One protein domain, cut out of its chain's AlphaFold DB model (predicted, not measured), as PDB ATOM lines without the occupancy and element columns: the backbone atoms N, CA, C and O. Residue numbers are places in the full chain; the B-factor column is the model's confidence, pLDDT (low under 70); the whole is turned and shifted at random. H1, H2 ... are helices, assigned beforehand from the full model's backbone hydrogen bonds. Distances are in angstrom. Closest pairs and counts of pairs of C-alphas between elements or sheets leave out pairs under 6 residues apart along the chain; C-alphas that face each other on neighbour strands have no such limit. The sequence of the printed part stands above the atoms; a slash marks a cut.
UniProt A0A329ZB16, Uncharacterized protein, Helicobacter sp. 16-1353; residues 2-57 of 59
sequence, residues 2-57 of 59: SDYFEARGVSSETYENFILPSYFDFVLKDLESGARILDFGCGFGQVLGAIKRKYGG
ATOM      1  N   SER A   2     130.422  78.840 134.927       59.56
ATOM      2  CA  SER A   2     131.593  78.229 134.284       59.56
ATOM      3  C   SER A   2     131.217  77.318 133.104       59.56
ATOM      4  O   SER A   2     131.899  77.367 132.086       59.56
ATOM      5  N   ASP A   3     130.048  76.665 133.142       80.50
ATOM      6  CA  ASP A   3     129.591  75.716 132.111       80.50
ATOM      7  C   ASP A   3     129.594  76.287 130.682       80.50
ATOM      8  O   ASP A   3     129.896  75.570 129.735       80.50
ATOM      9  N   TYR A   4     129.277  77.577 130.493       87.88
ATOM     10  CA  TYR A   4     129.256  78.187 129.156       87.88
ATOM     11  C   TYR A   4     130.662  78.304 128.557       87.88
ATOM     12  O   TYR A   4     130.885  77.882 127.424       87.88
ATOM     13  N   PHE A   5     131.612  78.884 129.294       89.88
ATOM     14  CA  PHE A   5     132.970  79.086 128.786       89.88
ATOM     15  C   PHE A   5     133.750  77.769 128.726       89.88
ATOM     16  O   PHE A   5     134.477  77.542 127.760       89.88
ATOM     17  N   GLU A   6     133.507  76.866 129.680       91.44
ATOM     18  CA  GLU A   6     134.026  75.498 129.658       91.44
ATOM     19  C   GLU A   6     133.505  74.716 128.444       91.44
ATOM     20  O   GLU A   6     134.306  74.162 127.695       91.44
ATOM     21  N   ALA A   7     132.194  74.740 128.166       93.50
ATOM     22  CA  ALA A   7     131.624  74.081 126.984       93.50
ATOM     23  C   ALA A   7     132.122  74.686 125.661       93.50
ATOM     24  O   ALA A   7     132.137  74.016 124.628       93.50
ATOM     25  N   ARG A   8     132.531  75.959 125.678       90.50
ATOM     26  CA  ARG A   8     133.160  76.641 124.540       90.50
ATOM     27  C   ARG A   8     134.664  76.371 124.442       90.50
ATOM     28  O   ARG A   8     135.245  76.732 123.422       90.50
ATOM     29  N   GLY A   9     135.272  75.748 125.453       93.50
ATOM     30  CA  GLY A   9     136.699  75.439 125.497       93.50
ATOM     31  C   GLY A   9     137.584  76.685 125.523       93.50
ATOM     32  O   GLY A   9     138.645  76.683 124.906       93.50
ATOM     33  N   VAL A  10     137.130  77.763 126.171       92.56
ATOM     34  CA  VAL A  10     137.844  79.049 126.209       92.56
ATOM     35  C   VAL A  10     138.077  79.526 127.637       92.56
ATOM     36  O   VAL A  10     137.274  79.276 128.534       92.56
ATOM     37  N   SER A  11     139.163  80.270 127.826       92.88
ATOM     38  CA  SER A  11     139.557  80.878 129.099       92.88
ATOM     39  C   SER A  11     140.029  82.324 128.907       92.88
ATOM     40  O   SER A  11     140.139  82.807 127.777       92.88
ATOM     41  N   SER A  12     140.345  83.025 129.998       90.88
ATOM     42  CA  SER A  12     140.962  84.357 129.951       90.88
ATOM     43  C   SER A  12     142.251  84.381 129.123       90.88
ATOM     44  O   SER A  12     142.456  85.293 128.324       90.88
ATOM     45  N   GLU A  13     143.084  83.350 129.261       93.75
ATOM     46  CA  GLU A  13     144.385  83.228 128.589       93.75
ATOM     47  C   GLU A  13     144.216  83.070 127.073       93.75
ATOM     48  O   GLU A  13     145.027  83.578 126.302       93.75
ATOM     49  N   THR A  14     143.110  82.453 126.630       92.81
ATOM     50  CA  THR A  14     142.769  82.339 125.198       92.81
ATOM     51  C   THR A  14     142.726  83.712 124.517       92.81
ATOM     52  O   THR A  14     143.017  83.829 123.326       92.81
ATOM     53  N   TYR A  15     142.383  84.763 125.267       93.38
ATOM     54  CA  TYR A  15     142.175  86.107 124.740       93.38
ATOM     55  C   TYR A  15     143.219  87.140 125.180       93.38
ATOM     56  O   TYR A  15     143.069  88.323 124.860       93.38
ATOM     57  N   GLU A  16     144.290  86.729 125.864       90.25
ATOM     58  CA  GLU A  16     145.332  87.640 126.362       90.25
ATOM     59  C   GLU A  16     145.876  88.540 125.240       90.25
ATOM     60  O   GLU A  16     145.911  89.770 125.362       90.25
ATOM     61  N   ASN A  17     146.160  87.921 124.093       92.19
ATOM     62  CA  ASN A  17     146.709  88.555 122.897       92.19
ATOM     63  C   ASN A  17     145.647  88.848 121.828       92.19
ATOM     64  O   ASN A  17     145.964  88.930 120.642       92.19
ATOM     65  N   PHE A  18     144.379  88.996 122.227       95.62
ATOM     66  CA  PHE A  18     143.305  89.334 121.297       95.62
ATOM     67  C   PHE A  18     143.653  90.594 120.487       95.62
ATOM     68  O   PHE A  18     144.006  91.638 121.050       95.62
ATOM     69  N   ILE A  19     143.546  90.477 119.162       94.38
ATOM     70  CA  ILE A  19     143.823  91.555 118.212       94.38
ATOM     71  C   ILE A  19     142.508  92.250 117.887       94.38
ATOM     72  O   ILE A  19     141.562  91.622 117.413       94.38
ATOM     73  N   LEU A  20     142.461  93.561 118.129       94.62
ATOM     74  CA  LEU A  20     141.293  94.370 117.813       94.62
ATOM     75  C   LEU A  20     141.077  94.400 116.287       94.62
ATOM     76  O   LEU A  20     141.998  94.794 115.564       94.62
ATOM     77  N   PRO A  21     139.893  94.012 115.780       94.06
ATOM     78  CA  PRO A  21     139.589  94.112 114.357       94.06
ATOM     79  C   PRO A  21     139.749  95.544 113.830       94.06
ATOM     80  O   PRO A  21     139.358  96.500 114.499       94.06
ATOM     81  N   SER A  22     140.259  95.696 112.604       92.94
ATOM     82  CA  SER A  22     140.600  97.005 112.022       92.94
ATOM     83  C   SER A  22     139.419  97.965 111.887       92.94
ATOM     84  O   SER A  22     139.619  99.175 111.865       92.94
ATOM     85  N   TYR A  23     138.182  97.460 111.831       91.88
ATOM     86  CA  TYR A  23     137.011  98.325 111.713       91.88
ATOM     87  C   TYR A  23     136.811  99.228 112.942       91.88
ATOM     88  O   TYR A  23     136.228 100.303 112.817       91.88
ATOM     89  N   PHE A  24     137.309  98.818 114.114       92.69
ATOM     90  CA  PHE A  24     137.248  99.642 115.319       92.69
ATOM     91  C   PHE A  24     138.019 100.947 115.151       92.69
ATOM     92  O   PHE A  24     137.608 101.955 115.711       92.69
ATOM     93  N   ASP A  25     139.081 100.969 114.345       90.69
ATOM     94  CA  ASP A  25     139.897 102.168 114.152       90.69
ATOM     95  C   ASP A  25     139.080 103.298 113.515       90.69
ATOM     96  O   ASP A  25     139.303 104.463 113.831       90.69
ATOM     97  N   PHE A  26     138.089 102.976 112.676       90.50
ATOM     98  CA  PHE A  26     137.204 103.982 112.082       90.50
ATOM     99  C   PHE A  26     136.226 104.591 113.083       90.50
ATOM    100  O   PHE A  26     135.794 105.715 112.868       90.50
ATOM    101  N   VAL A  27     135.878 103.861 114.142       89.12
ATOM    102  CA  VAL A  27     134.919 104.311 115.159       89.12
ATOM    103  C   VAL A  27     135.646 104.987 116.318       89.12
ATOM    104  O   VAL A  27     135.223 106.035 116.788       89.12
ATOM    105  N   LEU A  28     136.753 104.400 116.778       90.44
ATOM    106  CA  LEU A  28     137.468 104.832 117.978       90.44
ATOM    107  C   LEU A  28     138.310 106.089 117.759       90.44
ATOM    108  O   LEU A  28     138.484 106.852 118.701       90.44
ATOM    109  N   LYS A  29     138.828 106.319 116.544       87.31
ATOM    110  CA  LYS A  29     139.677 107.488 116.246       87.31
ATOM    111  C   LYS A  29     138.962 108.830 116.450       87.31
ATOM    112  O   LYS A  29     139.625 109.827 116.706       87.31
ATOM    113  N   ASP A  30     137.638 108.836 116.306       87.94
ATOM    114  CA  ASP A  30     136.810 110.040 116.369       87.94
ATOM    115  C   ASP A  30     136.177 110.219 117.762       87.94
ATOM    116  O   ASP A  30     135.454 111.186 117.996       87.94
ATOM    117  N   LEU A  31     136.432 109.295 118.700       88.94
ATOM    118  CA  LEU A  31     135.948 109.414 120.071       88.94
ATOM    119  C   LEU A  31     136.782 110.417 120.862       88.94
ATOM    120  O   LEU A  31     138.011 110.438 120.798       88.94
ATOM    121  N   GLU A  32     136.094 111.201 121.686       88.50
ATOM    122  CA  GLU A  32     136.749 112.071 122.652       88.50
ATOM    123  C   GLU A  32     137.557 111.257 123.670       88.50
ATOM    124  O   GLU A  32     137.173 110.159 124.096       88.50
ATOM    125  N   SER A  33     138.678 111.829 124.111       84.75
ATOM    126  CA  SER A  33     139.445 111.257 125.213       84.75
ATOM    127  C   SER A  33     138.568 111.134 126.461       84.75
ATOM    128  O   SER A  33     137.857 112.066 126.834       84.75
ATOM    129  N   GLY A  34     138.606 109.971 127.112       85.00
ATOM    130  CA  GLY A  34     137.770 109.685 128.279       85.00
ATOM    131  C   GLY A  34     136.326 109.283 127.958       85.00
ATOM    132  O   GLY A  34     135.525 109.133 128.887       85.00
ATOM    133  N   ALA A  35     135.983 109.061 126.682       90.50
ATOM    134  CA  ALA A  35     134.706 108.469 126.300       90.50
ATOM    135  C   ALA A  35     134.455 107.146 127.049       90.50
ATOM    136  O   ALA A  35     135.344 106.305 127.219       90.50
ATOM    137  N   ARG A  36     133.214 106.953 127.503       92.19
ATOM    138  CA  ARG A  36     132.795 105.734 128.204       92.19
ATOM    139  C   ARG A  36     132.290 104.717 127.190       92.19
ATOM    140  O   ARG A  36     131.346 104.997 126.460       92.19
ATOM    141  N   ILE A  37     132.896 103.535 127.183       91.94
ATOM    142  CA  ILE A  37     132.533 102.440 126.279       91.94
ATOM    143  C   ILE A  37     131.758 101.380 127.066       91.94
ATOM    144  O   ILE A  37     132.193 100.956 128.136       91.94
ATOM    145  N   LEU A  38     130.621 100.946 126.519       94.88
ATOM    146  CA  LEU A  38     129.838  99.809 126.999       94.88
ATOM    147  C   LEU A  38     129.911  98.685 125.959       94.88
ATOM    148  O   LEU A  38     129.596  98.913 124.794       94.88
ATOM    149  N   ASP A  39     130.312  97.488 126.385       94.75
ATOM    150  CA  ASP A  39     130.475  96.309 125.526       94.75
ATOM    151  C   ASP A  39     129.489  95.212 125.947       94.75
ATOM    152  O   ASP A  39     129.637  94.579 126.999       94.75
ATOM    153  N   PHE A  40     128.430  95.026 125.159       96.62
ATOM    154  CA  PHE A  40     127.416  94.009 125.427       96.62
ATOM    155  C   PHE A  40     127.927  92.626 125.033       96.62
ATOM    156  O   PHE A  40     128.360  92.411 123.906       96.62
ATOM    157  N   GLY A  41     127.815  91.659 125.947       93.25
ATOM    158  CA  GLY A  41     128.328  90.311 125.693       93.25
ATOM    159  C   GLY A  41     129.856  90.270 125.645       93.25
ATOM    160  O   GLY A  41     130.424  89.496 124.880       93.25
ATOM    161  N   CYS A  42     130.516  91.075 126.484       92.88
ATOM    162  CA  CYS A  42     131.967  91.256 126.493       92.88
ATOM    163  C   CYS A  42     132.785  89.976 126.745       92.88
ATOM    164  O   CYS A  42     134.000  89.983 126.560       92.88
ATOM    165  N   GLY A  43     132.159  88.865 127.152       93.56
ATOM    166  CA  GLY A  43     132.849  87.610 127.437       93.56
ATOM    167  C   GLY A  43     133.865  87.795 128.564       93.56
ATOM    168  O   GLY A  43     133.489  88.158 129.675       93.56
ATOM    169  N   PHE A  44     135.148  87.592 128.260       93.94
ATOM    170  CA  PHE A  44     136.257  87.854 129.186       93.94
ATOM    171  C   PHE A  44     136.804  89.292 129.088       93.94
ATOM    172  O   PHE A  44     137.855  89.601 129.641       93.94
ATOM    173  N   GLY A  45     136.107  90.191 128.388       94.31
ATOM    174  CA  GLY A  45     136.486  91.598 128.239       94.31
ATOM    175  C   GLY A  45     137.587  91.838 127.207       94.31
ATOM    176  O   GLY A  45     138.217  92.894 127.213       94.31
ATOM    177  N   GLN A  46     137.834  90.882 126.312       95.25
ATOM    178  CA  GLN A  46     138.964  90.911 125.384       95.25
ATOM    179  C   GLN A  46     138.969  92.111 124.428       95.25
ATOM    180  O   GLN A  46     140.037  92.638 124.115       95.25
ATOM    181  N   VAL A  47     137.789  92.588 124.012       95.56
ATOM    182  CA  VAL A  47     137.659  93.774 123.153       95.56
ATOM    183  C   VAL A  47     138.070  95.024 123.924       95.56
ATOM    184  O   VAL A  47     138.984  95.727 123.498       95.56
ATOM    185  N   LEU A  48     137.469  95.271 125.093       93.50
ATOM    186  CA  LEU A  48     137.826  96.411 125.944       93.50
ATOM    187  C   LEU A  48     139.299  96.369 126.377       93.50
ATOM    188  O   LEU A  48     139.971  97.401 126.382       93.50
ATOM    189  N   GLY A  49     139.822  95.178 126.682       93.44
ATOM    190  CA  GLY A  49     141.236  94.967 126.983       93.44
ATOM    191  C   GLY A  49     142.143  95.369 125.819       93.44
ATOM    192  O   GLY A  49     143.100  96.122 126.015       93.44
ATOM    193  N   ALA A  50     141.823  94.944 124.595       94.25
ATOM    194  CA  ALA A  50     142.579  95.319 123.402       94.25
ATOM    195  C   ALA A  50     142.479  96.820 123.083       94.25
ATOM    196  O   ALA A  50     143.498  97.431 122.759       94.25
ATOM    197  N   ILE A  51     141.301  97.435 123.246       92.75
ATOM    198  CA  ILE A  51     141.123  98.891 123.115       92.75
ATOM    199  C   ILE A  51     142.013  99.623 124.122       92.75
ATOM    200  O   ILE A  51     142.750 100.528 123.740       92.75
ATOM    201  N   LYS A  52     142.017  99.201 125.392       90.12
ATOM    202  CA  LYS A  52     142.844  99.816 126.438       90.12
ATOM    203  C   LYS A  52     144.342  99.679 126.153       90.12
ATOM    204  O   LYS A  52     145.071 100.641 126.355       90.12
ATOM    205  N   ARG A  53     144.816  98.531 125.655       90.06
ATOM    206  CA  ARG A  53     146.229  98.372 125.259       90.06
ATOM    207  C   ARG A  53     146.612  99.263 124.077       90.06
ATOM    208  O   ARG A  53     147.715  99.796 124.063       90.06
ATOM    209  N   LYS A  54     145.718  99.406 123.092       88.81
ATOM    210  CA  LYS A  54     145.985 100.156 121.855       88.81
ATOM    211  C   LYS A  54     145.836 101.675 122.020       88.81
ATOM    212  O   LYS A  54     146.613 102.414 121.431       88.81
ATOM    213  N   TYR A  55     144.860 102.126 122.809       84.75
ATOM    214  CA  TYR A  55     144.461 103.539 122.921       84.75
ATOM    215  C   TYR A  55     144.466 104.083 124.354       84.75
ATOM    216  O   TYR A  55     144.471 105.291 124.551       84.75
ATOM    217  N   GLY A  56     144.466 103.214 125.368       72.44
ATOM    218  CA  GLY A  56     144.484 103.600 126.784       72.44
ATOM    219  C   GLY A  56     145.874 103.947 127.327       72.44
ATOM    220  O   GLY A  56     146.011 104.154 128.531       72.44
ATOM    221  N   GLY A  57     146.894 104.005 126.465       56.97
ATOM    222  CA  GLY A  57     148.221 104.537 126.775       56.97
ATOM    223  C   GLY A  57     148.201 106.064 126.805       56.97
ATOM    224  O   GLY A  57     148.656 106.708 125.866       56.97
TER     225      GLY A  57
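AT A GLANCE: This is residues 2 to 57 of the 59 residues of an uncharacterized protein of Helicobacter sp. 16-1353 (UniProt A0A329ZB16). There is little regular structure: short H1 lies at one end of the long axis, residues 8 to 22 lead from it to H2, and the wide loop of residues 29 to 45 passes through the opposite end at Glu 32 and folds back to H3, the longest helix, which begins near the middle of the whole and runs on to lie near H2. The printed part has 56 residues with three named helices, H1, H2 and H3 in chain order, and no named strand; the class is all helix, with 22 residues in named elements. It is loose, with a radius of gyration of the C-alphas of 12.9 A, and elongated, spanning 38 by 19 by 19 A.

IN THESE COORDINATES: H3, residues 46 to 55, is 14.0 A long, from C-alpha 46 at (138.964, 90.911, 125.384) to C-alpha 55 at (144.461, 103.539, 122.921). H2 is residues 23 to 28. H1 is residues 2 to 7, with C-alpha 2 at (131.593, 78.229, 134.284).

HOW THE PARTS SIT: H3 and H2 are near each other, with 6 pairs of C-alphas within 10 A. H1 is apart from H2 and from H3. In H1 and H3 every O i to N i+4 pair is within hydrogen-bond range; in H2, 1 of 2.

THE WHOLE: The C-alphas farthest apart, of Ala 7 and Glu 32, are 38.6 A apart. The printed part has no cut, and both links are long. The pLDDT is under 70 at residues 2 and 57.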